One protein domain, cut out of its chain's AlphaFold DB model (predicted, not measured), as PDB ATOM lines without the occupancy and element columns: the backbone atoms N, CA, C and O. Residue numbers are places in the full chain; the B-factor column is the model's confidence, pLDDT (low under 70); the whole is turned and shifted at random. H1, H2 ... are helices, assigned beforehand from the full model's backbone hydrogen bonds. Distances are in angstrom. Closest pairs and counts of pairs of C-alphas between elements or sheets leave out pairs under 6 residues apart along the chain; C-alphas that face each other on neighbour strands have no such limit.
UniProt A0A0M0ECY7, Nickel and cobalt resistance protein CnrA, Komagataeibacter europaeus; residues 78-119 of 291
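AT A GLANCE: This is residues 78 to 119 of the 291 residues of the protein "Nickel and cobalt resistance protein CnrA" of Komagataeibacter europaeus (UniProt A0A0M0ECY7). Two helices are joined by a long loop that turns at its far end and runs back, so that H2 begins near the first residues of H1 and then leads away from it. The loop's far turn and the later part of H2 make the two ends of an elongated, open shape, with residues 91 to 100 and 112 to 119 standing free. The printed part has 42 residues with two named helices, H1 and then H2, and no named strand; its class is all helix. It is loose, with a radius of gyration of the C-alphas of 13.1 A, and the C-alphas span 38 by 20 by 15 A.

HOW THE PARTS SIT: H1, residues 78 to 92, and H2, residues 106 to 119, only just touch, with 3 pairs of C-alphas within 8 A. The closest C-alphas of the two are those of Ala 78 and Ala 107, 6.1 A apart. H1 touches H2 with residues 78 to 79 alone, and H2 touches H1 with residues 107 to 108 alone. Their lines stand at a steep tilt of 59 degrees, and they run opposite ways. Their centres are 19.3 A apart. In both H1 and H2 every O i to N i+4 pair is within hydrogen-bond range.

IN THESE COORDINATES: H1 begins at C-alpha 78, at (-39.705, -20.650, -47.950), and ends at C-alpha 92, at (-25.953, -5.543, -50.755), 20.6 A from first to last C-alpha. Residues 93 to 105 hold no named element. H2 runs from C-alpha 106, at (-46.648, -19.222, -52.759), to C-alpha 119, at (-58.056, -15.868, -36.601), 20.1 A from first to last C-alpha.

THE WHOLE: The two C-alphas farthest apart are those of Pro 96 and Ile 119, at 38.9 A. The link from H1 to H2, 13 residues, is long. The printed part has no cut. The mean pLDDT of the printed part is 79.3, and residues 105 to 114 are under 70.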
ATOM      1  N   ALA A  78     -39.659 -21.727 -46.961       75.69
ATOM      2  CA  ALA A  78     -39.705 -20.650 -47.950       75.69
ATOM      3  C   ALA A  78     -39.826 -19.265 -47.288       75.69
ATOM      4  O   ALA A  78     -39.189 -18.310 -47.723       75.69
ATOM      5  N   GLN A  79     -40.563 -19.172 -46.177       74.25
ATOM      6  CA  GLN A  79     -40.715 -17.928 -45.423       74.25
ATOM      7  C   GLN A  79     -39.386 -17.423 -44.842       74.25
ATOM      8  O   GLN A  79     -39.077 -16.240 -44.970       74.25
ATOM      9  N   SER A  80     -38.563 -18.311 -44.266       81.69
ATOM     10  CA  SER A  80     -37.228 -17.921 -43.787       81.69
ATOM     11  C   SER A  80     -36.344 -17.428 -44.934       81.69
ATOM     12  O   SER A  80     -35.602 -16.467 -44.774       81.69
ATOM     13  N   PHE A  81     -36.427 -18.076 -46.103       86.44
ATOM     14  CA  PHE A  81     -35.640 -17.715 -47.282       86.44
ATOM     15  C   PHE A  81     -35.990 -16.325 -47.793       86.44
ATOM     16  O   PHE A  81     -35.094 -15.526 -48.043       86.44
ATOM     17  N   VAL A  82     -37.282 -16.015 -47.892       83.94
ATOM     18  CA  VAL A  82     -37.742 -14.685 -48.302       83.94
ATOM     19  C   VAL A  82     -37.257 -13.616 -47.322       83.94
ATOM     20  O   VAL A  82     -36.815 -12.554 -47.759       83.94
ATOM     21  N   GLN A  83     -37.279 -13.896 -46.016       84.62
ATOM     22  CA  GLN A  83     -36.809 -12.948 -45.005       84.62
ATOM     23  C   GLN A  83     -35.302 -12.672 -45.122       84.62
ATOM     24  O   GLN A  83     -34.884 -11.510 -45.118       84.62
ATOM     25  N   ASP A  84     -34.489 -13.715 -45.287       87.94
ATOM     26  CA  ASP A  84     -33.042 -13.572 -45.477       87.94
ATOM     27  C   ASP A  84     -32.715 -12.867 -46.795       87.94
ATOM     28  O   ASP A  84     -31.885 -11.958 -46.824       87.94
ATOM     29  N   ALA A  85     -33.401 -13.238 -47.882       87.62
ATOM     30  CA  ALA A  85     -33.228 -12.628 -49.194       87.62
ATOM     31  C   ALA A  85     -33.582 -11.137 -49.167       87.62
ATOM     32  O   ALA A  85     -32.841 -10.322 -49.714       87.62
ATOM     33  N   ARG A  86     -34.664 -10.755 -48.477       87.19
ATOM     34  CA  ARG A  86     -35.057  -9.352 -48.290       87.19
ATOM     35  C   ARG A  86     -33.961  -8.562 -47.578       87.19
ATOM     36  O   ARG A  86     -33.581  -7.496 -48.059       87.19
ATOM     37  N   THR A  87     -33.418  -9.098 -46.486       88.62
ATOM     38  CA  THR A  87     -32.324  -8.462 -45.735       88.62
ATOM     39  C   THR A  87     -31.044  -8.362 -46.568       88.62
ATOM     40  O   THR A  87     -30.403  -7.312 -46.604       88.62
ATOM     41  N   ALA A  88     -30.679  -9.430 -47.279       90.19
ATOM     42  CA  ALA A  88     -29.476  -9.478 -48.102       90.19
ATOM     43  C   ALA A  88     -29.547  -8.516 -49.297       90.19
ATOM     44  O   ALA A  88     -28.573  -7.817 -49.572       90.19
ATOM     45  N   ILE A  89     -30.696  -8.441 -49.976       89.31
ATOM     46  CA  ILE A  89     -30.918  -7.522 -51.100       89.31
ATOM     47  C   ILE A  89     -30.885  -6.077 -50.608       89.31
ATOM     48  O   ILE A  89     -30.178  -5.263 -51.194       89.31
ATOM     49  N   ALA A  90     -31.559  -5.770 -49.495       87.06
ATOM     50  CA  ALA A  90     -31.547  -4.426 -48.918       87.06
ATOM     51  C   ALA A  90     -30.137  -3.968 -48.499       87.06
ATOM     52  O   ALA A  90     -29.821  -2.786 -48.598       87.06
ATOM     53  N   LYS A  91     -29.284  -4.896 -48.041       90.50
ATOM     54  CA  LYS A  91     -27.914  -4.590 -47.607       90.50
ATOM     55  C   LYS A  91     -26.923  -4.472 -48.768       90.50
ATOM     56  O   LYS A  91     -26.067  -3.593 -48.742       90.50
ATOM     57  N   ASN A  92     -27.006  -5.367 -49.750       90.38
ATOM     58  CA  ASN A  92     -25.953  -5.543 -50.755       90.38
ATOM     59  C   ASN A  92     -26.293  -4.946 -52.128       90.38
ATOM     60  O   ASN A  92     -25.393  -4.795 -52.952       90.38
ATOM     61  N   ILE A  93     -27.559  -4.615 -52.402       87.94
ATOM     62  CA  ILE A  93     -28.007  -4.158 -53.722       87.94
ATOM     63  C   ILE A  93     -28.649  -2.779 -53.600       87.94
ATOM     64  O   ILE A  93     -29.692  -2.601 -52.975       87.94
ATOM     65  N   LYS A  94     -28.046  -1.790 -54.262       85.56
ATOM     66  CA  LYS A  94     -28.655  -0.468 -54.432       85.56
ATOM     67  C   LYS A  94     -29.549  -0.492 -55.666       85.56
ATOM     68  O   LYS A  94     -29.056  -0.621 -56.784       85.56
ATOM     69  N   LEU A  95     -30.857  -0.390 -55.457       85.69
ATOM     70  CA  LEU A  95     -31.828  -0.331 -56.548       85.69
ATOM     71  C   LEU A  95     -31.840   1.076 -57.174       85.69
ATOM     72  O   LEU A  95     -31.786   2.064 -56.437       85.69
ATOM     73  N   PRO A  96     -31.926   1.192 -58.511       86.94
ATOM     74  CA  PRO A  96     -32.160   2.471 -59.173       86.94
ATOM     75  C   PRO A  96     -33.499   3.085 -58.747       86.94
ATOM     76  O   PRO A  96     -34.456   2.368 -58.439       86.94
ATOM     77  N   LEU A  97     -33.588   4.416 -58.781       83.44
ATOM     78  CA  LEU A  97     -34.826   5.141 -58.485       83.44
ATOM     79  C   LEU A  97     -35.976   4.646 -59.380       83.44
ATOM     80  O   LEU A  97     -35.802   4.445 -60.580       83.44
ATOM     81  N   GLY A  98     -37.148   4.430 -58.778       83.75
ATOM     82  CA  GLY A  98     -38.336   3.915 -59.470       83.75
ATOM     83  C   GLY A  98     -38.385   2.391 -59.640       83.75
ATOM     84  O   GLY A  98     -39.368   1.883 -60.169       83.75
ATOM     85  N   THR A  99     -37.373   1.650 -59.170       88.06
ATOM     86  CA  THR A  99     -37.403   0.179 -59.125       88.06
ATOM     87  C   THR A  99     -37.659  -0.296 -57.702       88.06
ATOM     88  O   THR A  99     -37.019   0.165 -56.760       88.06
ATOM     89  N   TYR A 100     -38.563  -1.257 -57.541       86.00
ATOM     90  CA  TYR A 100     -38.814  -1.912 -56.264       86.00
ATOM     91  C   TYR A 100     -38.804  -3.426 -56.447       86.00
ATOM     92  O   TYR A 100     -39.097  -3.948 -57.522       86.00
ATOM     93  N   VAL A 101     -38.433  -4.135 -55.384       87.06
ATOM     94  CA  VAL A 101     -38.455  -5.596 -55.360       87.06
ATOM     95  C   VAL A 101     -39.730  -6.029 -54.662       87.06
ATOM     96  O   VAL A 101     -39.946  -5.713 -53.491       87.06
ATOM     97  N   GLN A 102     -40.562  -6.767 -55.385       83.69
ATOM     98  CA  GLN A 102     -41.703  -7.461 -54.819       83.69
ATOM     99  C   GLN A 102     -41.360  -8.941 -54.712       83.69
ATOM    100  O   GLN A 102     -41.004  -9.582 -55.699       83.69
ATOM    101  N   PHE A 103     -41.455  -9.478 -53.500       81.06
ATOM    102  CA  PHE A 103     -41.385 -10.914 -53.299       81.06
ATOM    103  C   PHE A 103     -42.778 -11.469 -53.557       81.06
ATOM    104  O   PHE A 103     -43.761 -10.983 -53.012       81.06
ATOM    105  N   THR A 104     -42.866 -12.451 -54.441       74.44
ATOM    106  CA  THR A 104     -44.097 -13.197 -54.675       74.44
ATOM    107  C   THR A 104     -43.731 -14.646 -54.464       74.44
ATOM    108  O   THR A 104     -43.072 -15.261 -55.298       74.44
ATOM    109  N   SER A 105     -44.075 -15.175 -53.296       65.88
ATOM    110  CA  SER A 105     -43.906 -16.592 -53.006       65.88
ATOM    111  C   SER A 105     -45.275 -17.198 -52.741       65.88
ATOM    112  O   SER A 105     -46.114 -16.567 -52.097       65.88
ATOM    113  N   ALA A 106     -45.491 -18.437 -53.189       61.88
ATOM    114  CA  ALA A 106     -46.648 -19.222 -52.759       61.88
ATOM    115  C   ALA A 106     -46.753 -19.254 -51.219       61.88
ATOM    116  O   ALA A 106     -47.849 -19.256 -50.678       61.88
ATOM    117  N   ALA A 107     -45.613 -19.154 -50.522       56.41
ATOM    118  CA  ALA A 107     -45.524 -19.088 -49.070       56.41
ATOM    119  C   ALA A 107     -46.053 -17.782 -48.439       56.41
ATOM    120  O   ALA A 107     -46.512 -17.823 -47.301       56.41
ATOM    121  N   GLU A 108     -46.012 -16.627 -49.119       60.88
ATOM    122  CA  GLU A 108     -46.630 -15.388 -48.605       60.88
ATOM    123  C   GLU A 108     -48.159 -15.458 -48.707       60.88
ATOM    124  O   GLU A 108     -48.841 -15.143 -47.729       60.88
ATOM    125  N   ALA A 109     -48.687 -15.947 -49.836       61.53
ATOM    126  CA  ALA A 109     -50.116 -16.223 -49.991       61.53
ATOM    127  C   ALA A 109     -50.584 -17.281 -48.976       61.53
ATOM    128  O   ALA A 109     -51.561 -17.074 -48.262       61.53
ATOM    129  N   GLU A 110     -49.818 -18.362 -48.810       61.38
ATOM    130  CA  GLU A 110     -50.091 -19.394 -47.810       61.38
ATOM    131  C   GLU A 110     -50.002 -18.847 -46.376       61.38
ATOM    132  O   GLU A 110     -50.824 -19.193 -45.531       61.38
ATOM    133  N   SER A 111     -49.051 -17.955 -46.075       63.25
ATOM    134  CA  SER A 111     -48.934 -17.345 -44.747       63.25
ATOM    135  C   SER A 111     -50.094 -16.402 -44.433       63.25
ATOM    136  O   SER A 111     -50.504 -16.359 -43.271       63.25
ATOM    137  N   GLN A 112     -50.594 -15.632 -45.404       65.38
ATOM    138  CA  GLN A 112     -51.774 -14.785 -45.206       65.38
ATOM    139  C   GLN A 112     -53.014 -15.648 -44.963       65.38
ATOM    140  O   GLN A 112     -53.662 -15.485 -43.930       65.38
ATOM    141  N   SER A 113     -53.254 -16.656 -45.805       67.19
ATOM    142  CA  SER A 113     -54.369 -17.591 -45.620       67.19
ATOM    143  C   SER A 113     -54.268 -18.387 -44.313       67.19
ATOM    144  O   SER A 113     -55.278 -18.611 -43.653       67.19
ATOM    145  N   ARG A 114     -53.061 -18.770 -43.868       69.50
ATOM    146  CA  ARG A 114     -52.848 -19.405 -42.553       69.50
ATOM    147  C   ARG A 114     -53.217 -18.467 -41.406       69.50
ATOM    148  O   ARG A 114     -53.854 -18.911 -40.457       69.50
ATOM    149  N   LYS A 115     -52.837 -17.185 -41.467       75.62
ATOM    150  CA  LYS A 115     -53.203 -16.197 -40.433       75.62
ATOM    151  C   LYS A 115     -54.712 -16.006 -40.358       75.62
ATOM    152  O   LYS A 115     -55.260 -16.042 -39.261       75.62
ATOM    153  N   GLU A 116     -55.372 -15.852 -41.501       78.19
ATOM    154  CA  GLU A 116     -56.834 -15.765 -41.568       78.19
ATOM    155  C   GLU A 116     -57.494 -17.030 -41.012       78.19
ATOM    156  O   GLU A 116     -58.406 -16.932 -40.195       78.19
ATOM    157  N   LEU A 117     -56.980 -18.216 -41.357       77.25
ATOM    158  CA  LEU A 117     -57.447 -19.483 -40.796       77.25
ATOM    159  C   LEU A 117     -57.298 -19.523 -39.270       77.25
ATOM    160  O   LEU A 117     -58.238 -19.931 -38.596       77.25
ATOM    161  N   PHE A 118     -56.165 -19.090 -38.707       80.62
ATOM    162  CA  PHE A 118     -55.975 -19.043 -37.251       80.62
ATOM    163  C   PHE A 118     -56.931 -18.064 -36.568       80.62
ATOM    164  O   PHE A 118     -57.514 -18.413 -35.542       80.62
ATOM    165  N   ILE A 119     -57.124 -16.870 -37.136       85.69
ATOM    166  CA  ILE A 119     -58.056 -15.868 -36.601       85.69
ATOM    167  C   ILE A 119     -59.486 -16.417 -36.634       85.69
ATOM    168  O   ILE A 119     -60.169 -16.425 -35.609       85.69
TER     169      ILE A 119